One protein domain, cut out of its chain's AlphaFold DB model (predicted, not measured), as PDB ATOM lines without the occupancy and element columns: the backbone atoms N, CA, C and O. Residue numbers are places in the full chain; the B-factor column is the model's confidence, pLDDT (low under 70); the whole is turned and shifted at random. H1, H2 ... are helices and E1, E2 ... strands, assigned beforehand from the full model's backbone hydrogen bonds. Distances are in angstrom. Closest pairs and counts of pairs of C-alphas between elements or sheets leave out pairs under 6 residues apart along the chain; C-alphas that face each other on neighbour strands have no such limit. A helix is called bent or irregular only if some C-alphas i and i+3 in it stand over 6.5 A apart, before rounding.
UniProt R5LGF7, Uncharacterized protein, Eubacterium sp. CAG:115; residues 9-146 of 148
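What this domain is: This is residues 9 to 146 of the 148 residues of an uncharacterized protein of Eubacterium sp. CAG:115 (UniProt R5LGF7). One twisted sheet of five antiparallel strands has two helices, H2 and H3, packed over one of its faces, with the kinked H3 as the longest helix. The short helix H1 lies away from these two and only grazes the sheet, and a long link, residues 56 to 97, loops out to Glu 85 at one end of the domain. The printed part has 138 residues with three named helices and five named strands, along the chain E1 E2 E3 H1 E4 E5 H2 H3; the sheet's order is E3 E2 E1 E5 E4. The class is mixed, helices and strands, with 65 residues, under half, in named elements. The whole is compact, with a radius of gyration of the C-alphas of 14.5 A and spans of 47 by 35 by 27 A.

Where its parts are: E1 is residues 11 to 17, 17.2 A long, beginning at C-alpha 11 (51.062, -12.181, -4.854). E2 is residues 27 to 32 and E3 residues 37 to 41. E4 is residues 98 to 104, 18.8 A, and E5 residues 107 to 112, 17.1 A. H1 is residues 49 to 55, 10.0 A. H2 is residues 113 to 122, 15.2 A. H3 is residues 128 to 144, 23.6 A, ending at C-alpha 144 (63.023, -15.185, 0.871).

How they stand to each other: E3 and E4 are the sheet's edge strands. E1, E2 and E3 form a meander, each strand the antiparallel neighbour of the one before. N 15 and O 29 are 2.8 A apart between E1 and E2, and N 30 and O 38 are 2.8 A apart between E2 and E3. E1 and E5 stand at 168 degrees, with N 14 and O 110 at 2.9 A. E4 and E5 are a hairpin, with N 101 and O 109 at 2.8 A. H2 and H3 lie on the same face, making two layers, helices on one face of a sheet. H3, at a height over the sheet of 9.2 A, runs along the strands, at 26 degrees to E1 on the local plane; the closest C-alphas of E4 and H3, Met 103 and Ser 128, are 4.6 A apart. H3 has a kink of 52 degrees near residue 135. H2 has a height over the sheet of 8.7 A. H3 touches H2 with residues 138 to 142 alone, at a steep tilt of 67 degrees, opposite ways; the closest C-alphas, Glu 122 and Ile 138, are 7.2 A apart. H2 and H3 are irregular: C-alphas 114 and 117 are 7.1 A apart, and 133 and 136 are 7.8 A apart. H1 only just grazes the sheet, with residues 49 to 52, and is apart from H2 and H3. Every O i to N i+4 pair is within hydrogen-bond range in H1, against 3 of 6 in H2 and 11 of 13 in H3.

The domain as a whole: The two C-alphas farthest apart, Glu 85 and Lys 146, are 47.7 A apart. The printed part has no cut. The link from H1 to E4 is long, 42 residues. The mean pLDDT of the printed part is 83.1; residues 68 to 90 and 145 to 146 are under 70.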
ATOM      1  N   ASN A   9      49.739  -7.137  -6.597       91.62
ATOM      2  CA  ASN A   9      50.280  -7.411  -7.933       91.62
ATOM      3  C   ASN A   9      51.435  -8.421  -7.923       91.62
ATOM      4  O   ASN A   9      51.718  -9.032  -8.949       91.62
ATOM      5  N   LYS A  10      52.105  -8.582  -6.778       94.25
ATOM      6  CA  LYS A  10      53.214  -9.525  -6.606       94.25
ATOM      7  C   LYS A  10      52.806 -10.834  -5.941       94.25
ATOM      8  O   LYS A  10      53.653 -11.703  -5.756       94.25
ATOM      9  N   VAL A  11      51.536 -10.987  -5.562       96.31
ATOM     10  CA  VAL A  11      51.062 -12.181  -4.854       96.31
ATOM     11  C   VAL A  11      51.212 -13.415  -5.742       96.31
ATOM     12  O   VAL A  11      50.777 -13.443  -6.898       96.31
ATOM     13  N   VAL A  12      51.826 -14.446  -5.172       97.00
ATOM     14  CA  VAL A  12      52.049 -15.765  -5.789       97.00
ATOM     15  C   VAL A  12      51.293 -16.869  -5.070       97.00
ATOM     16  O   VAL A  12      51.091 -17.944  -5.627       97.00
ATOM     17  N   MET A  13      50.883 -16.620  -3.830       97.06
ATOM     18  CA  MET A  13      50.213 -17.596  -2.989       97.06
ATOM     19  C   MET A  13      49.355 -16.877  -1.959       97.06
ATOM     20  O   MET A  13      49.751 -15.825  -1.455       97.06
ATOM     21  N   TYR A  14      48.196 -17.445  -1.647       96.88
ATOM     22  CA  TYR A  14      47.379 -16.982  -0.541       96.88
ATOM     23  C   TYR A  14      46.667 -18.131   0.165       96.88
ATOM     24  O   TYR A  14      46.238 -19.092  -0.477       96.88
ATOM     25  N   SER A  15      46.528 -18.014   1.482       96.00
ATOM     26  CA  SER A  15      45.617 -18.830   2.275       96.00
ATOM     27  C   SER A  15      44.260 -18.130   2.390       96.00
ATOM     28  O   SER A  15      44.151 -16.906   2.286       96.00
ATOM     29  N   LEU A  16      43.208 -18.913   2.591       94.25
ATOM     30  CA  LEU A  16      41.894 -18.428   2.989       94.25
ATOM     31  C   LEU A  16      41.301 -19.407   3.995       94.25
ATOM     32  O   LEU A  16      41.167 -20.592   3.694       94.25
ATOM     33  N   ALA A  17      40.935 -18.900   5.166       92.44
ATOM     34  CA  ALA A  17      40.218 -19.653   6.184       92.44
ATOM     35  C   ALA A  17      38.750 -19.217   6.191       92.44
ATOM     36  O   ALA A  17      38.465 -18.069   6.539       92.44
ATOM     37  N   GLU A  18      37.833 -20.114   5.811       89.81
ATOM     38  CA  GLU A  18      36.384 -19.868   5.785       89.81
ATOM     39  C   GLU A  18      35.871 -19.309   7.135       89.81
ATOM     40  O   GLU A  18      36.470 -19.548   8.192       89.81
ATOM     41  N   PRO A  19      34.746 -18.567   7.164       84.12
ATOM     42  CA  PRO A  19      34.120 -18.189   8.427       84.12
ATOM     43  C   PRO A  19      33.773 -19.440   9.250       84.12
ATOM     44  O   PRO A  19      32.978 -20.270   8.826       84.12
ATOM     45  N   GLY A  20      34.369 -19.577  10.438       82.94
ATOM     46  CA  GLY A  20      34.198 -20.766  11.282       82.94
ATOM     47  C   GLY A  20      35.160 -21.923  10.985       82.94
ATOM     48  O   GLY A  20      35.039 -22.967  11.626       82.94
ATOM     49  N   ALA A  21      36.127 -21.741  10.078       86.50
ATOM     50  CA  ALA A  21      37.228 -22.681   9.890       86.50
ATOM     51  C   ALA A  21      37.999 -22.908  11.199       86.50
ATOM     52  O   ALA A  21      38.127 -22.011  12.040       86.50
ATOM     53  N   MET A  22      38.538 -24.116  11.365       80.94
ATOM     54  CA  MET A  22      39.373 -24.431  12.521       80.94
ATOM     55  C   MET A  22      40.685 -23.641  12.429       80.94
ATOM     56  O   MET A  22      41.401 -23.754  11.437       80.94
ATOM     57  N   GLY A  23      40.987 -22.841  13.456       82.00
ATOM     58  CA  GLY A  23      42.114 -21.904  13.453       82.00
ATOM     59  C   GLY A  23      41.657 -20.447  13.331       82.00
ATOM     60  O   GLY A  23      40.745 -20.018  14.039       82.00
ATOM     61  N   LEU A  24      42.313 -19.672  12.463       82.81
ATOM     62  CA  LEU A  24      42.042 -18.242  12.252       82.81
ATOM     63  C   LEU A  24      40.972 -18.017  11.168       82.81
ATOM     64  O   LEU A  24      41.241 -17.409  10.135       82.81
ATOM     65  N   GLY A  25      39.746 -18.496  11.394       88.62
ATOM     66  CA  GLY A  25      38.628 -18.254  10.472       88.62
ATOM     67  C   GLY A  25      38.394 -16.759  10.209       88.62
ATOM     68  O   GLY A  25      38.446 -15.944  11.133       88.62
ATOM     69  N   GLY A  26      38.132 -16.385   8.953       88.38
ATOM     70  CA  GLY A  26      37.969 -14.978   8.560       88.38
ATOM     71  C   GLY A  26      39.262 -14.261   8.162       88.38
ATOM     72  O   GLY A  26      39.240 -13.047   7.930       88.38
ATOM     73  N   TYR A  27      40.378 -14.988   8.078       94.06
ATOM     74  CA  TYR A  27      41.676 -14.450   7.686       94.06
ATOM     75  C   TYR A  27      42.146 -14.984   6.333       94.06
ATOM     76  O   TYR A  27      41.786 -16.077   5.888       94.06
ATOM     77  N   MET A  28      42.971 -14.171   5.686       95.31
ATOM     78  CA  MET A  28      43.752 -14.533   4.514       95.31
ATOM     79  C   MET A  28      45.194 -14.095   4.718       95.31
ATOM     80  O   MET A  28      45.444 -12.935   5.060       95.31
ATOM     81  N   ASP A  29      46.131 -14.991   4.441       96.06
ATOM     82  CA  ASP A  29      47.552 -14.674   4.360       96.06
ATOM     83  C   ASP A  29      47.980 -14.630   2.901       96.06
ATOM     84  O   ASP A  29      47.518 -15.419   2.083       96.06
ATOM     85  N   PHE A  30      48.886 -13.721   2.572       96.62
ATOM     86  CA  PHE A  30      49.386 -13.521   1.221       96.62
ATOM     87  C   PHE A  30      50.904 -13.563   1.226       96.62
ATOM     88  O   PHE A  30      51.542 -12.917   2.056       96.62
ATOM     89  N   VAL A  31      51.477 -14.271   0.255       96.69
ATOM     90  CA  VAL A  31      52.919 -14.319  -0.001       96.69
ATOM     91  C   VAL A  31      53.190 -13.790  -1.404       96.69
ATOM     92  O   VAL A  31      52.456 -14.071  -2.358       96.69
ATOM     93  N   THR A  32      54.253 -13.006  -1.522       95.25
ATOM     94  CA  THR A  32      54.677 -12.342  -2.760       95.25
ATOM     95  C   THR A  32      55.951 -12.965  -3.341       95.25
ATOM     96  O   THR A  32      56.700 -13.646  -2.642       95.25
ATOM     97  N   ASP A  33      56.206 -12.742  -4.632       93.38
ATOM     98  CA  ASP A  33      57.365 -13.290  -5.367       93.38
ATOM     99  C   ASP A  33      58.747 -12.764  -4.917       93.38
ATOM    100  O   ASP A  33      59.795 -13.296  -5.323       93.38
ATOM    101  N   ASP A  34      58.757 -11.722  -4.089       91.44
ATOM    102  CA  ASP A  34      59.936 -11.128  -3.467       91.44
ATOM    103  C   ASP A  34      60.059 -11.464  -1.973       91.44
ATOM    104  O   ASP A  34      60.913 -10.905  -1.289       91.44
ATOM    105  N   GLY A  35      59.254 -12.411  -1.481       89.69
ATOM    106  CA  GLY A  35      59.356 -12.911  -0.114       89.69
ATOM    107  C   GLY A  35      58.773 -11.971   0.940       89.69
ATOM    108  O   GLY A  35      59.026 -12.162   2.124       89.69
ATOM    109  N   ASN A  36      57.986 -10.963   0.552       92.94
ATOM    110  CA  ASN A  36      57.137 -10.253   1.508       92.94
ATOM    111  C   ASN A  36      55.858 -11.052   1.789       92.94
ATOM    112  O   ASN A  36      55.367 -11.796   0.928       92.94
ATOM    113  N   TYR A  37      55.276 -10.828   2.963       93.94
ATOM    114  CA  TYR A  37      53.990 -11.398   3.343       93.94
ATOM    115  C   TYR A  37      53.110 -10.367   4.052       93.94
ATOM    116  O   TYR A  37      53.606  -9.400   4.636       93.94
ATOM    117  N   PHE A  38      51.798 -10.566   3.990       94.69
ATOM    118  CA  PHE A  38      50.835  -9.779   4.752       94.69
ATOM    119  C   PHE A  38      49.565 -10.580   5.029       94.69
ATOM    120  O   PHE A  38      49.187 -11.452   4.251       94.69
ATOM    121  N   THR A  39      48.891 -10.236   6.122       94.94
ATOM    122  CA  THR A  39      47.658 -10.886   6.576       94.94
ATOM    123  C   THR A  39      46.511  -9.882   6.569       94.94
ATOM    124  O   THR A  39      46.690  -8.707   6.906       94.94
ATOM    125  N   ILE A  40      45.325 -10.345   6.185       93.56
ATOM    126  CA  ILE A  40      44.093  -9.563   6.115       93.56
ATOM    127  C   ILE A  40      42.989 -10.292   6.878       93.56
ATOM    128  O   ILE A  40      42.764 -11.478   6.662       93.56
ATOM    129  N   ASN A  41      42.256  -9.560   7.722       93.25
ATOM    130  CA  ASN A  41      40.987 -10.015   8.285       93.25
ATOM    131  C   ASN A  41      39.850  -9.509   7.391       93.25
ATOM    132  O   ASN A  41      39.476  -8.331   7.461       93.25
ATOM    133  N   TYR A  42      39.302 -10.381   6.544       90.19
ATOM    134  CA  TYR A  42      38.300  -9.979   5.552       90.19
ATOM    135  C   TYR A  42      36.886  -9.804   6.127       90.19
ATOM    136  O   TYR A  42      35.983  -9.343   5.423       90.19
ATOM    137  N   LEU A  43      36.701 -10.154   7.405       89.88
ATOM    138  CA  LEU A  43      35.483  -9.907   8.178       89.88
ATOM    139  C   LEU A  43      35.523  -8.564   8.926       89.88
ATOM    140  O   LEU A  43      34.523  -8.167   9.520       89.88
ATOM    141  N   SER A  44      36.662  -7.866   8.917       90.75
ATOM    142  CA  SER A  44      36.807  -6.556   9.557       90.75
ATOM    143  C   SER A  44      36.300  -5.410   8.675       90.75
ATOM    144  O   SER A  44      36.309  -5.492   7.446       90.75
ATOM    145  N   GLU A  45      35.925  -4.293   9.304       89.12
ATOM    146  CA  GLU A  45      35.546  -3.059   8.598       89.12
ATOM    147  C   GLU A  45      36.733  -2.381   7.885       89.12
ATOM    148  O   GLU A  45      36.535  -1.600   6.956       89.12
ATOM    149  N   GLU A  46      37.972  -2.674   8.296       88.56
ATOM    150  CA  GLU A  46      39.183  -2.081   7.712       88.56
ATOM    151  C   GLU A  46      39.493  -2.662   6.323       88.56
ATOM    152  O   GLU A  46      39.888  -1.945   5.392       88.56
ATOM    153  N   THR A  47      39.303  -3.972   6.181       89.00
ATOM    154  CA  THR A  47      39.613  -4.736   4.969       89.00
ATOM    155  C   THR A  47      38.469  -5.680   4.595       89.00
ATOM    156  O   THR A  47      38.693  -6.883   4.511       89.00
ATOM    157  N   PRO A  48      37.244  -5.181   4.358       89.38
ATOM    158  CA  PRO A  48      36.096  -6.041   4.094       89.38
ATOM    159  C   PRO A  48      36.278  -6.829   2.792       89.38
ATOM    160  O   PRO A  48      36.877  -6.338   1.833       89.38
ATOM    161  N   TRP A  49      35.702  -8.032   2.732       87.81
ATOM    162  CA  TRP A  49      35.779  -8.959   1.591       87.81
ATOM    163  C   TRP A  49      35.625  -8.301   0.208       87.81
ATOM    164  O   TRP A  49      36.420  -8.547  -0.704       87.81
ATOM    165  N   GLU A  50      34.642  -7.415   0.045       86.62
ATOM    166  CA  GLU A  50      34.394  -6.738  -1.234       86.62
ATOM    167  C   GLU A  50      35.535  -5.797  -1.656       86.62
ATOM    168  O   GLU A  50      35.805  -5.646  -2.847       86.62
ATOM    169  N   ASP A  51      36.245  -5.190  -0.706       89.44
ATOM    170  CA  ASP A  51      37.418  -4.358  -0.993       89.44
ATOM    171  C   ASP A  51      38.649  -5.201  -1.340       89.44
ATOM    172  O   ASP A  51      39.432  -4.813  -2.221       89.44
ATOM    173  N   VAL A  52      38.798  -6.364  -0.696       89.12
ATOM    174  CA  VAL A  52      39.841  -7.345  -1.025       89.12
ATOM    175  C   VAL A  52      39.653  -7.826  -2.465       89.12
ATOM    176  O   VAL A  52      40.572  -7.691  -3.269       89.12
ATOM    177  N   LYS A  53      38.442  -8.256  -2.845       87.94
ATOM    178  CA  LYS A  53      38.113  -8.669  -4.224       87.94
ATOM    179  C   LYS A  53      38.400  -7.593  -5.270       87.94
ATOM    180  O   LYS A  53      38.989  -7.881  -6.308       87.94
ATOM    181  N   LYS A  54      38.019  -6.336  -5.004       89.00
ATOM    182  CA  LYS A  54      38.302  -5.210  -5.918       89.00
ATOM    183  C   LYS A  54      39.799  -4.988  -6.131       89.00
ATOM    184  O   LYS A  54      40.196  -4.489  -7.181       89.00
ATOM    185  N   SER A  55      40.612  -5.292  -5.123       91.06
ATOM    186  CA  SER A  55      42.056  -5.044  -5.143       91.06
ATOM    187  C   SER A  55      42.860  -6.257  -5.600       91.06
ATOM    188  O   SER A  55      43.980  -6.089  -6.076       91.06
ATOM    189  N   PHE A  56      42.280  -7.454  -5.511       91.88
ATOM    190  CA  PHE A  56      42.901  -8.709  -5.904       91.88
ATOM    191  C   PHE A  56      41.993  -9.494  -6.868       91.88
ATOM    192  O   PHE A  56      41.246 -10.384  -6.450       91.88
ATOM    193  N   PRO A  57      42.064  -9.197  -8.183       88.00
ATOM    194  CA  PRO A  57      41.201  -9.806  -9.198       88.00
ATOM    195  C   PRO A  57      41.299 -11.333  -9.305       88.00
ATOM    196  O   PRO A  57      40.412 -11.958  -9.880       88.00
ATOM    197  N   ALA A  58      42.342 -11.948  -8.741       90.75
ATOM    198  CA  ALA A  58      42.469 -13.400  -8.649       90.75
ATOM    199  C   ALA A  58      41.324 -14.057  -7.857       90.75
ATOM    200  O   ALA A  58      41.053 -15.232  -8.067       90.75
ATOM    201  N   LEU A  59      40.613 -13.307  -7.005       86.69
ATOM    202  CA  LEU A  59      39.421 -13.789  -6.297       86.69
ATOM    203  C   LEU A  59      38.135 -13.706  -7.126       86.69
ATOM    204  O   LEU A  59      37.105 -14.247  -6.719       86.69
ATOM    205  N   ASN A  60      38.151 -13.024  -8.274       83.44
ATOM    206  CA  ASN A  60      36.954 -12.881  -9.091       83.44
ATOM    207  C   ASN A  60      36.516 -14.245  -9.626       83.44
ATOM    208  O   ASN A  60      37.278 -14.945 -10.285       83.44
ATOM    209  N   GLY A  61      35.266 -14.610  -9.344       78.19
ATOM    210  CA  GLY A  61      34.695 -15.888  -9.761       78.19
ATOM    211  C   GLY A  61      35.071 -17.079  -8.876       78.19
ATOM    212  O   GLY A  61      34.505 -18.151  -9.090       78.19
ATOM    213  N   CYS A  62      35.939 -16.907  -7.873       85.94
ATOM    214  CA  CYS A  62      36.278 -17.964  -6.924       85.94
ATOM    215  C   CYS A  62      35.085 -18.344  -6.033       85.94
ATOM    216  O   CYS A  62      34.201 -17.532  -5.755       85.94
ATOM    217  N   CYS A  63      35.078 -19.590  -5.572       85.94
ATOM    218  CA  CYS A  63      34.191 -20.098  -4.530       85.94
ATOM    219  C   CYS A  63      35.010 -21.039  -3.650       85.94
ATOM    220  O   CYS A  63      35.828 -21.791  -4.176       85.94
ATOM    221  N   PHE A  64      34.796 -20.977  -2.341       84.81
ATOM    222  CA  PHE A  64      35.461 -21.807  -1.344       84.81
ATOM    223  C   PHE A  64      34.360 -22.460  -0.514       84.81
ATOM    224  O   PHE A  64      33.555 -21.751   0.084       84.81
ATOM    225  N   ASN A  65      34.257 -23.780  -0.623       81.62
ATOM    226  CA  ASN A  65      33.247 -24.611   0.023       81.62
ATOM    227  C   ASN A  65      33.798 -26.046   0.118       81.62
ATOM    228  O   ASN A  65      33.392 -26.936  -0.635       81.62
ATOM    229  N   GLY A  66      34.821 -26.244   0.956       76.50
ATOM    230  CA  GLY A  66      35.516 -27.535   1.079       76.50
ATOM    231  C   GLY A  66      36.462 -27.897  -0.091       76.50
ATOM    232  O   GLY A  66      36.937 -27.010  -0.809       76.50
ATOM    233  N   PRO A  67      36.809 -29.184  -0.287       73.00
ATOM    234  CA  PRO A  67      37.767 -29.614  -1.315       73.00
ATOM    235  C   PRO A  67      37.219 -29.543  -2.752       73.00
ATOM    236  O   PRO A  67      36.012 -29.648  -2.985       73.00
ATOM    237  N   MET A  68      38.109 -29.413  -3.741       69.56
ATOM    238  CA  MET A  68      37.784 -29.647  -5.156       69.56
ATOM    239  C   MET A  68      37.627 -31.150  -5.452       69.56
ATOM    240  O   MET A  68      38.199 -31.993  -4.768       69.56
ATOM    241  N   GLU A  69      36.873 -31.508  -6.505       66.75
ATOM    242  CA  GLU A  69      36.516 -32.909  -6.833       66.75
ATOM    243  C   GLU A  69      37.710 -33.873  -6.953       66.75
ATOM    244  O   GLU A  69      37.561 -35.078  -6.758       66.75
ATOM    245  N   ASN A  70      38.881 -33.359  -7.319       68.38
ATOM    246  CA  ASN A  70      40.095 -34.125  -7.567       68.38
ATOM    247  C   ASN A  70      41.095 -34.100  -6.397       68.38
ATOM    248  O   ASN A  70      42.196 -34.637  -6.539       68.38
ATOM    249  N   GLU A  71      40.744 -33.498  -5.262       64.81
ATOM    250  CA  GLU A  71      41.603 -33.444  -4.080       64.81
ATOM    251  C   GLU A  71      41.316 -34.611  -3.135       64.81
ATOM    252  O   GLU A  71      40.171 -34.905  -2.794       64.81
ATOM    253  N   LYS A  72      42.372 -35.300  -2.692       56.78
ATOM    254  CA  LYS A  72      42.253 -36.368  -1.694       56.78
ATOM    255  C   LYS A  72      42.231 -35.744  -0.304       56.78
ATOM    256  O   LYS A  72      43.218 -35.135   0.091       56.78
ATOM    257  N   THR A  73      41.154 -35.949   0.448       55.03
ATOM    258  CA  THR A  73      41.060 -35.521   1.848       55.03
ATOM    259  C   THR A  73      40.962 -36.728   2.777       55.03
ATOM    260  O   THR A  73      40.287 -37.717   2.485       55.03
ATOM    261  N   SER A  74      41.651 -36.665   3.914       44.53
ATOM    262  CA  SER A  74      41.485 -37.611   5.019       44.53
ATOM    263  C   SER A  74      40.286 -37.186   5.872       44.53
ATOM    264  O   SER A  74      40.449 -36.667   6.968       44.53
ATOM    265  N   GLY A  75      39.074 -37.372   5.345       44.78
ATOM    266  CA  GLY A  75      37.822 -37.131   6.070       44.78
ATOM    267  C   GLY A  75      37.002 -35.955   5.537       44.78
ATOM    268  O   GLY A  75      37.517 -34.873   5.258       44.78
ATOM    269  N   GLU A  76      35.698 -36.184   5.384       34.34
ATOM    270  CA  GLU A  76      34.706 -35.143   5.113       34.34
ATOM    271  C   GLU A  76      34.312 -34.474   6.429       34.34
ATOM    272  O   GLU A  76      33.754 -35.122   7.314       34.34
ATOM    273  N   ILE A  77      34.568 -33.173   6.558       37.22
ATOM    274  CA  ILE A  77      33.975 -32.358   7.620       37.22
ATOM    275  C   ILE A  77      33.381 -31.115   6.959       37.22
ATOM    276  O   ILE A  77      34.105 -30.228   6.514       37.22
ATOM    277  N   LEU A  78      32.046 -31.108   6.866       35.22
ATOM    278  CA  LEU A  78      31.205 -29.979   6.467       35.22
ATOM    279  C   LEU A  78      30.852 -29.158   7.711       35.22
ATOM    280  O   LEU A  78      30.183 -29.670   8.610       35.22
ATOM    281  N   LEU A  79      31.226 -27.881   7.745       31.06
ATOM    282  CA  LEU A  79      30.720 -26.927   8.734       31.06
ATOM    283  C   LEU A  79      30.094 -25.733   8.005       31.06
ATOM    284  O   LEU A  79      30.773 -24.846   7.509       31.06
ATOM    285  N   TYR A  80      28.762 -25.776   7.926       41.50
ATOM    286  CA  TYR A  80      27.873 -24.787   7.314       41.50
ATOM    287  C   TYR A  80      27.676 -23.552   8.195       41.50
ATOM    288  O   TYR A  80      27.062 -23.686   9.248       41.50
ATOM    289  N   LEU A  81      28.027 -22.360   7.705       34.22
ATOM    290  CA  LEU A  81      27.461 -21.053   8.093       34.22
ATOM    291  C   LEU A  81      27.749 -20.095   6.904       34.22
ATOM    292  O   LEU A  81      28.903 -19.758   6.699       34.22
ATOM    293  N   LEU A  82      26.855 -19.603   6.035       39.44
ATOM    294  CA  LEU A  82      25.448 -19.201   6.128       39.44
ATOM    295  C   LEU A  82      24.949 -18.726   4.723       39.44
ATOM    296  O   LEU A  82      25.732 -18.165   3.963       39.44
ATOM    297  N   LEU A  83      23.625 -18.820   4.488       41.19
ATOM    298  CA  LEU A  83      22.753 -17.933   3.669       41.19
ATOM    299  C   LEU A  83      22.749 -18.033   2.121       41.19
ATOM    300  O   LEU A  83      23.226 -17.134   1.442       41.19
ATOM    301  N   ASP A  84      22.093 -19.077   1.596       47.25
ATOM    302  CA  ASP A  84      21.217 -19.134   0.394       47.25
ATOM    303  C   ASP A  84      21.301 -20.555  -0.194       47.25
ATOM    304  O   ASP A  84      22.391 -21.031  -0.526       47.25
ATOM    305  N   GLU A  85      20.163 -21.244  -0.327       49.31
ATOM    306  CA  GLU A  85      20.069 -22.597  -0.902       49.31
ATOM    307  C   GLU A  85      20.724 -22.678  -2.294       49.31
ATOM    308  O   GLU A  85      21.247 -23.728  -2.668       49.31
ATOM    309  N   SER A  86      20.802 -21.557  -3.023       54.94
ATOM    310  CA  SER A  86      21.471 -21.458  -4.326       54.94
ATOM    311  C   SER A  86      22.994 -21.694  -4.294       54.94
ATOM    312  O   SER A  86      23.574 -22.091  -5.307       54.94
ATOM    313  N   THR A  87      23.648 -21.505  -3.141       51.91
ATOM    314  CA  THR A  87      25.114 -21.632  -2.984       51.91
ATOM    315  C   THR A  87      25.556 -22.964  -2.377       51.91
ATOM    316  O   THR A  87      26.704 -23.364  -2.555       51.91
ATOM    317  N   THR A  88      24.629 -23.702  -1.757       54.59
ATOM    318  CA  THR A  88      24.865 -24.997  -1.083       54.59
ATOM    319  C   THR A  88      25.472 -26.073  -1.993       54.59
ATOM    320  O   THR A  88      26.215 -26.934  -1.531       54.59
ATOM    321  N   ASN A  89      25.207 -25.991  -3.302       59.97
ATOM    322  CA  ASN A  89      25.709 -26.928  -4.311       59.97
ATOM    323  C   ASN A  89      26.945 -26.417  -5.071       59.97
ATOM    324  O   ASN A  89      27.412 -27.082  -6.000       59.97
ATOM    325  N   MET A  90      27.471 -25.233  -4.738       67.56
ATOM    326  CA  MET A  90      28.660 -24.715  -5.407       67.56
ATOM    327  C   MET A  90      29.912 -25.407  -4.881       67.56
ATOM    328  O   MET A  90      30.209 -25.354  -3.693       67.56
ATOM    329  N   LYS A  91      30.676 -26.020  -5.786       75.88
ATOM    330  CA  LYS A  91      31.988 -26.590  -5.469       75.88
ATOM    331  C   LYS A  91      33.056 -25.504  -5.445       75.88
ATOM    332  O   LYS A  91      32.941 -24.498  -6.163       75.88
ATOM    333  N   THR A  92      34.109 -25.753  -4.669       83.25
ATOM    334  CA  THR A  92      35.307 -24.916  -4.679       83.25
ATOM    335  C   THR A  92      35.829 -24.755  -6.100       83.25
ATOM    336  O   THR A  92      35.906 -25.710  -6.875       83.25
ATOM    337  N   ARG A  93      36.154 -23.516  -6.460       86.12
ATOM    338  CA  ARG A  93      36.762 -23.158  -7.740       86.12
ATOM    339  C   ARG A  93      37.659 -21.951  -7.541       86.12
ATOM    340  O   ARG A  93      37.299 -21.016  -6.826       86.12
ATOM    341  N   VAL A  94      38.794 -21.959  -8.222       87.00
ATOM    342  CA  VAL A  94      39.727 -20.832  -8.266       87.00
ATOM    343  C   VAL A  94      39.831 -20.299  -9.687       87.00
ATOM    344  O   VAL A  94      39.492 -20.995 -10.644       87.00
ATOM    345  N   ASN A  95      40.259 -19.048  -9.816       88.62
ATOM    346  CA  ASN A  95      40.402 -18.392 -11.107       88.62
ATOM    347  C   ASN A  95      41.482 -19.078 -11.971       88.62
ATOM    348  O   ASN A  95      42.397 -19.732 -11.459       88.62
ATOM    349  N   GLU A  96      41.386 -18.920 -13.290       89.06
ATOM    350  CA  GLU A  96      42.393 -19.417 -14.226       89.06
ATOM    351  C   GLU A  96      43.785 -18.869 -13.880       89.06
ATOM    352  O   GLU A  96      43.946 -17.737 -13.420       89.06
ATOM    353  N   GLY A  97      44.813 -19.697 -14.073       90.75
ATOM    354  CA  GLY A  97      46.178 -19.358 -13.663       90.75
ATOM    355  C   GLY A  97      46.466 -19.577 -12.175       90.75
ATOM    356  O   GLY A  97      47.565 -19.250 -11.734       90.75
ATOM    357  N   TRP A  98      45.543 -20.177 -11.416       93.25
ATOM    358  CA  TRP A  98      45.748 -20.578 -10.022       93.25
ATOM    359  C   TRP A  98      45.447 -22.062  -9.806       93.25
ATOM    360  O   TRP A  98      44.746 -22.710 -10.588       93.25
ATOM    361  N   LYS A  99      46.026 -22.620  -8.745       91.94
ATOM    362  CA  LYS A  99      45.869 -24.006  -8.305       91.94
ATOM    363  C   LYS A  99      45.481 -24.013  -6.839       91.94
ATOM    364  O   LYS A  99      46.075 -23.289  -6.046       91.94
ATOM    365  N   HIS A 100      44.478 -24.808  -6.503       93.00
ATOM    366  CA  HIS A 100      43.948 -24.935  -5.152       93.00
ATOM    367  C   HIS A 100      44.518 -26.180  -4.464       93.00
ATOM    368  O   HIS A 100      44.865 -27.153  -5.138       93.00
ATOM    369  N   ILE A 101      44.694 -26.069  -3.149       90.38
ATOM    370  CA  ILE A 101      45.054 -27.128  -2.213       90.38
ATOM    371  C   ILE A 101      44.120 -26.994  -1.003       90.38
ATOM    372  O   ILE A 101      44.121 -25.964  -0.318       90.38
ATOM    373  N   TYR A 102      43.330 -28.021  -0.709       90.56
ATOM    374  CA  TYR A 102      42.544 -28.086   0.521       90.56
ATOM    375  C   TYR A 102      43.381 -28.566   1.710       90.56
ATOM    376  O   TYR A 102      43.959 -29.657   1.701       90.56
ATOM    377  N   MET A 103      43.412 -27.747   2.762       89.94
ATOM    378  CA  MET A 103      44.193 -27.984   3.978       89.94
ATOM    379  C   MET A 103      43.356 -28.573   5.127       89.94
ATOM    380  O   MET A 103      43.887 -28.851   6.195       89.94
ATOM    381  N   GLY A 104      42.059 -28.809   4.905       86.81
ATOM    382  CA  GLY A 104      41.156 -29.366   5.914       86.81
ATOM    383  C   GLY A 104      40.390 -28.301   6.702       86.81
ATOM    384  O   GLY A 104      40.837 -27.166   6.856       86.81
ATOM    385  N   PHE A 105      39.217 -28.689   7.209       86.69
ATOM    386  CA  PHE A 105      38.398 -27.900   8.139       86.69
ATOM    387  C   PHE A 105      38.140 -26.438   7.714       86.69
ATOM    388  O   PHE A 105      38.213 -25.533   8.546       86.69
ATOM    389  N   GLY A 106      37.849 -26.208   6.427       87.25
ATOM    390  CA  GLY A 106      37.568 -24.871   5.879       87.25
ATOM    391  C   GLY A 106      38.810 -24.021   5.591       87.25
ATOM    392  O   GLY A 106      38.701 -22.812   5.400       87.25
ATOM    393  N   ASN A 107      40.005 -24.619   5.579       92.12
ATOM    394  CA  ASN A 107      41.241 -23.932   5.218       92.12
ATOM    395  C   ASN A 107      41.658 -24.266   3.779       92.12
ATOM    396  O   ASN A 107      41.784 -25.429   3.386       92.12
ATOM    397  N   HIS A 108      41.920 -23.223   2.998       93.19
ATOM    398  CA  HIS A 108      42.293 -23.304   1.592       93.19
ATOM    399  C   HIS A 108      43.640 -22.640   1.374       93.19
ATOM    400  O   HIS A 108      43.915 -21.574   1.919       93.19
ATOM    401  N   LEU A 109      44.452 -23.244   0.518       95.81
ATOM    402  CA  LEU A 109      45.661 -22.643  -0.011       95.81
ATOM    403  C   LEU A 109      45.528 -22.543  -1.523       95.81
ATOM    404  O   LEU A 109      45.072 -23.473  -2.189       95.81
ATOM    405  N   VAL A 110      45.908 -21.402  -2.078       95.56
ATOM    406  CA  VAL A 110      45.852 -21.161  -3.514       95.56
ATOM    407  C   VAL A 110      47.193 -20.622  -3.976       95.56
ATOM    408  O   VAL A 110      47.721 -19.660  -3.422       95.56
ATOM    409  N   VAL A 111      47.755 -21.251  -5.002       95.25
ATOM    410  CA  VAL A 111      49.088 -20.960  -5.533       95.25
ATOM    411  C   VAL A 111      48.971 -20.613  -7.009       95.25
ATOM    412  O   VAL A 111      48.249 -21.274  -7.758       95.25
ATOM    413  N   ARG A 112      49.683 -19.582  -7.453       96.19
ATOM    414  CA  ARG A 112      49.720 -19.191  -8.861       96.19
ATOM    415  C   ARG A 112      50.369 -20.304  -9.687       96.19
ATOM    416  O   ARG A 112      51.319 -20.948  -9.245       96.19
ATOM    417  N   ALA A 113      49.833 -20.586 -10.869       93.62
ATOM    418  CA  ALA A 113      50.162 -21.787 -11.635       93.62
ATOM    419  C   ALA A 113      51.644 -21.864 -12.046       93.62
ATOM    420  O   ALA A 113      52.213 -22.953 -12.037       93.62
ATOM    421  N   ASP A 114      52.272 -20.725 -12.341       95.31
ATOM    422  CA  ASP A 114      53.708 -20.578 -12.631       95.31
ATOM    423  C   ASP A 114      54.612 -20.868 -11.416       95.31
ATOM    424  O   ASP A 114      55.792 -21.168 -11.577       95.31
ATOM    425  N   HIS A 115      54.055 -20.839 -10.206       94.56
ATOM    426  CA  HIS A 115      54.743 -21.141  -8.949       94.56
ATOM    427  C   HIS A 115      54.377 -22.509  -8.360       94.56
ATOM    428  O   HIS A 115      55.091 -23.031  -7.497       94.56
ATOM    429  N   TYR A 116      53.280 -23.107  -8.829       91.94
ATOM    430  CA  TYR A 116      52.723 -24.327  -8.258       91.94
ATOM    431  C   TYR A 116      53.677 -25.514  -8.352       91.94
ATOM    432  O   TYR A 116      53.838 -26.229  -7.370       91.94
ATOM    433  N   GLU A 117      54.347 -25.721  -9.491       88.62
ATOM    434  CA  GLU A 117      55.231 -26.881  -9.664       88.62
ATOM    435  C   GLU A 117      56.352 -26.895  -8.613       88.62
ATOM    436  O   GLU A 117      56.602 -27.925  -7.987       88.62
ATOM    437  N   ARG A 118      56.982 -25.738  -8.366       91.12
ATOM    438  CA  ARG A 118      58.043 -25.602  -7.360       91.12
ATOM    439  C   ARG A 118      57.514 -25.895  -5.959       91.12
ATOM    440  O   ARG A 118      58.122 -26.680  -5.247       91.12
ATOM    441  N   PHE A 119      56.373 -25.317  -5.595       92.56
ATOM    442  CA  PHE A 119      55.771 -25.528  -4.278       92.56
ATOM    443  C   PHE A 119      55.291 -26.974  -4.067       92.56
ATOM    444  O   PHE A 119      55.539 -27.564  -3.022       92.56
ATOM    445  N   SER A 120      54.666 -27.577  -5.082       88.94
ATOM    446  CA  SER A 120      54.110 -28.936  -5.018       88.94
ATOM    447  C   SER A 120      55.157 -30.016  -4.732       88.94
ATOM    448  O   SER A 120      54.831 -31.036  -4.130       88.94
ATOM    449  N   LYS A 121      56.422 -29.792  -5.120       89.25
ATOM    450  CA  LYS A 121      57.535 -30.711  -4.837       89.25
ATOM    451  C   LYS A 121      57.837 -30.766  -3.340       89.25
ATOM    452  O   LYS A 121      57.962 -31.862  -2.797       89.25
ATOM    453  N   GLU A 122      57.860 -29.607  -2.681       91.56
ATOM    454  CA  GLU A 122      58.145 -29.476  -1.245       91.56
ATOM    455  C   GLU A 122      57.056 -30.106  -0.364       91.56
ATOM    456  O   GLU A 122      57.347 -30.638   0.702       91.56
ATOM    457  N   ILE A 123      55.800 -30.094  -0.824       89.00
ATOM    458  CA  ILE A 123      54.658 -30.641  -0.071       89.00
ATOM    459  C   ILE A 123      54.251 -32.059  -0.490       89.00
ATOM    460  O   ILE A 123      53.289 -32.603   0.040       89.00
ATOM    461  N   SER A 124      54.954 -32.672  -1.447       88.88
ATOM    462  CA  SER A 124      54.524 -33.919  -2.104       88.88
ATOM    463  C   SER A 124      54.333 -35.118  -1.165       88.88
ATOM    464  O   SER A 124      53.548 -36.013  -1.475       88.88
ATOM    465  N   ASN A 125      55.025 -35.130  -0.022       87.00
ATOM    466  CA  ASN A 125      54.941 -36.184   0.993       87.00
ATOM    467  C   ASN A 125      54.166 -35.759   2.251       87.00
ATOM    468  O   ASN A 125      54.167 -36.504   3.229       87.00
ATOM    469  N   LEU A 126      53.556 -34.572   2.249       87.25
ATOM    470  CA  LEU A 126      52.846 -34.025   3.401       87.25
ATOM    471  C   LEU A 126      51.348 -34.332   3.320       87.25
ATOM    472  O   LEU A 126      50.738 -34.324   2.249       87.25
ATOM    473  N   THR A 127      50.747 -34.571   4.478       89.00
ATOM    474  CA  THR A 127      49.292 -34.608   4.656       89.00
ATOM    475  C   THR A 127      48.693 -33.197   4.626       89.00
ATOM    476  O   THR A 127      49.405 -32.210   4.793       89.00
ATOM    477  N   SER A 128      47.372 -33.073   4.451       86.75
ATOM    478  CA  SER A 128      46.689 -31.767   4.496       86.75
ATOM    479  C   SER A 128      46.936 -31.006   5.804       86.75
ATOM    480  O   SER A 128      47.115 -29.792   5.767       86.75
ATOM    481  N   GLU A 129      47.000 -31.713   6.935       88.94
ATOM    482  CA  GLU A 129      47.287 -31.141   8.257       88.94
ATOM    483  C   GLU A 129      48.729 -30.624   8.338       88.94
ATOM    484  O   GLU A 129      48.971 -29.494   8.753       88.94
ATOM    485  N   GLU A 130      49.701 -31.395   7.847       91.69
ATOM    486  CA  GLU A 130      51.093 -30.937   7.791       91.69
ATOM    487  C   GLU A 130      51.279 -29.763   6.823       91.69
ATOM    488  O   GLU A 130      52.103 -28.884   7.074       91.69
ATOM    489  N   ILE A 131      50.521 -29.724   5.721       92.88
ATOM    490  CA  ILE A 131      50.507 -28.579   4.805       92.88
ATOM    491  C   ILE A 131      49.935 -27.355   5.523       92.88
ATOM    492  O   ILE A 131      50.554 -26.297   5.459       92.88
ATOM    493  N   TYR A 132      48.816 -27.489   6.242       93.31
ATOM    494  CA  TYR A 132      48.253 -26.404   7.051       93.31
ATOM    495  C   TYR A 132      49.290 -25.810   8.016       93.31
ATOM    496  O   TYR A 132      49.423 -24.590   8.106       93.31
ATOM    497  N   GLU A 133      50.067 -26.661   8.686       93.38
ATOM    498  CA  GLU A 133      51.088 -26.227   9.643       93.38
ATOM    499  C   GLU A 133      52.322 -25.588   8.984       93.38
ATOM    500  O   GLU A 133      52.912 -24.671   9.556       93.38
ATOM    501  N   LYS A 134      52.734 -26.061   7.798       95.38
ATOM    502  CA  LYS A 134      54.064 -25.758   7.227       95.38
ATOM    503  C   LYS A 134      54.056 -24.916   5.957       95.38
ATOM    504  O   LYS A 134      55.121 -24.448   5.554       95.38
ATOM    505  N   TRP A 135      52.909 -24.713   5.301       95.50
ATOM    506  CA  TRP A 135      52.864 -24.067   3.981       95.50
ATOM    507  C   TRP A 135      53.564 -22.702   3.972       95.50
ATOM    508  O   TRP A 135      54.265 -22.387   3.011       95.50
ATOM    509  N   PHE A 136      53.405 -21.919   5.046       95.31
ATOM    510  CA  PHE A 136      53.986 -20.585   5.152       95.31
ATOM    511  C   PHE A 136      55.512 -20.648   5.219       95.31
ATOM    512  O   PHE A 136      56.183 -19.979   4.440       95.31
ATOM    513  N   GLU A 137      56.070 -21.497   6.085       95.25
ATOM    514  CA  GLU A 137      57.520 -21.695   6.188       95.25
ATOM    515  C   GLU A 137      58.112 -22.158   4.849       95.25
ATOM    516  O   GLU A 137      59.096 -21.595   4.371       95.25
ATOM    517  N   ILE A 138      57.461 -23.122   4.190       95.25
ATOM    518  CA  ILE A 138      57.873 -23.625   2.875       95.25
ATOM    519  C   ILE A 138      57.851 -22.499   1.830       95.25
ATOM    520  O   ILE A 138      58.807 -22.337   1.069       95.25
ATOM    521  N   ALA A 139      56.788 -21.692   1.796       95.25
ATOM    522  CA  ALA A 139      56.684 -20.563   0.880       95.25
ATOM    523  C   ALA A 139      57.798 -19.534   1.130       95.25
ATOM    524  O   ALA A 139      58.460 -19.095   0.189       95.25
ATOM    525  N   MET A 140      58.065 -19.192   2.389       93.88
ATOM    526  CA  MET A 140      59.121 -18.242   2.742       93.88
ATOM    527  C   MET A 140      60.512 -18.780   2.388       93.88
ATOM    528  O   MET A 140      61.315 -18.043   1.824       93.88
ATOM    529  N   ASN A 141      60.782 -20.073   2.575       93.31
ATOM    530  CA  ASN A 141      62.034 -20.693   2.123       93.31
ATOM    531  C   ASN A 141      62.200 -20.625   0.593       93.31
ATOM    532  O   ASN A 141      63.302 -20.432   0.081       93.31
ATOM    533  N   ILE A 142      61.105 -20.721  -0.166       92.75
ATOM    534  CA  ILE A 142      61.120 -20.609  -1.631       92.75
ATOM    535  C   ILE A 142      61.418 -19.174  -2.106       92.75
ATOM    536  O   ILE A 142      62.134 -19.012  -3.106       92.75
ATOM    537  N   TYR A 143      60.857 -18.155  -1.440       90.19
ATOM    538  CA  TYR A 143      60.856 -16.762  -1.920       90.19
ATOM    539  C   TYR A 143      61.829 -15.820  -1.198       90.19
ATOM    540  O   TYR A 143      62.370 -14.924  -1.846       90.19
ATOM    541  N   CYS A 144      62.096 -16.017   0.096       82.56
ATOM    542  CA  CYS A 144      63.023 -15.185   0.871       82.56
ATOM    543  C   CYS A 144      64.488 -15.588   0.690       82.56
ATOM    544  O   CYS A 144      65.360 -14.727   0.767       82.56
ATOM    545  N   CYS A 145      64.785 -16.858   0.396       60.56
ATOM    546  CA  CYS A 145      66.157 -17.336   0.176       60.56
ATOM    547  C   CYS A 145      66.721 -16.971  -1.210       60.56
ATOM    548  O   CYS A 145      67.487 -17.730  -1.801       60.56
ATOM    549  N   LYS A 146      66.390 -15.789  -1.746       52.81
ATOM    550  CA  LYS A 146      67.200 -15.177  -2.805       52.81
ATOM    551  C   LYS A 146      68.443 -14.573  -2.157       52.81
ATOM    552  O   LYS A 146      68.436 -13.386  -1.869       52.81
TER     553      LYS A 146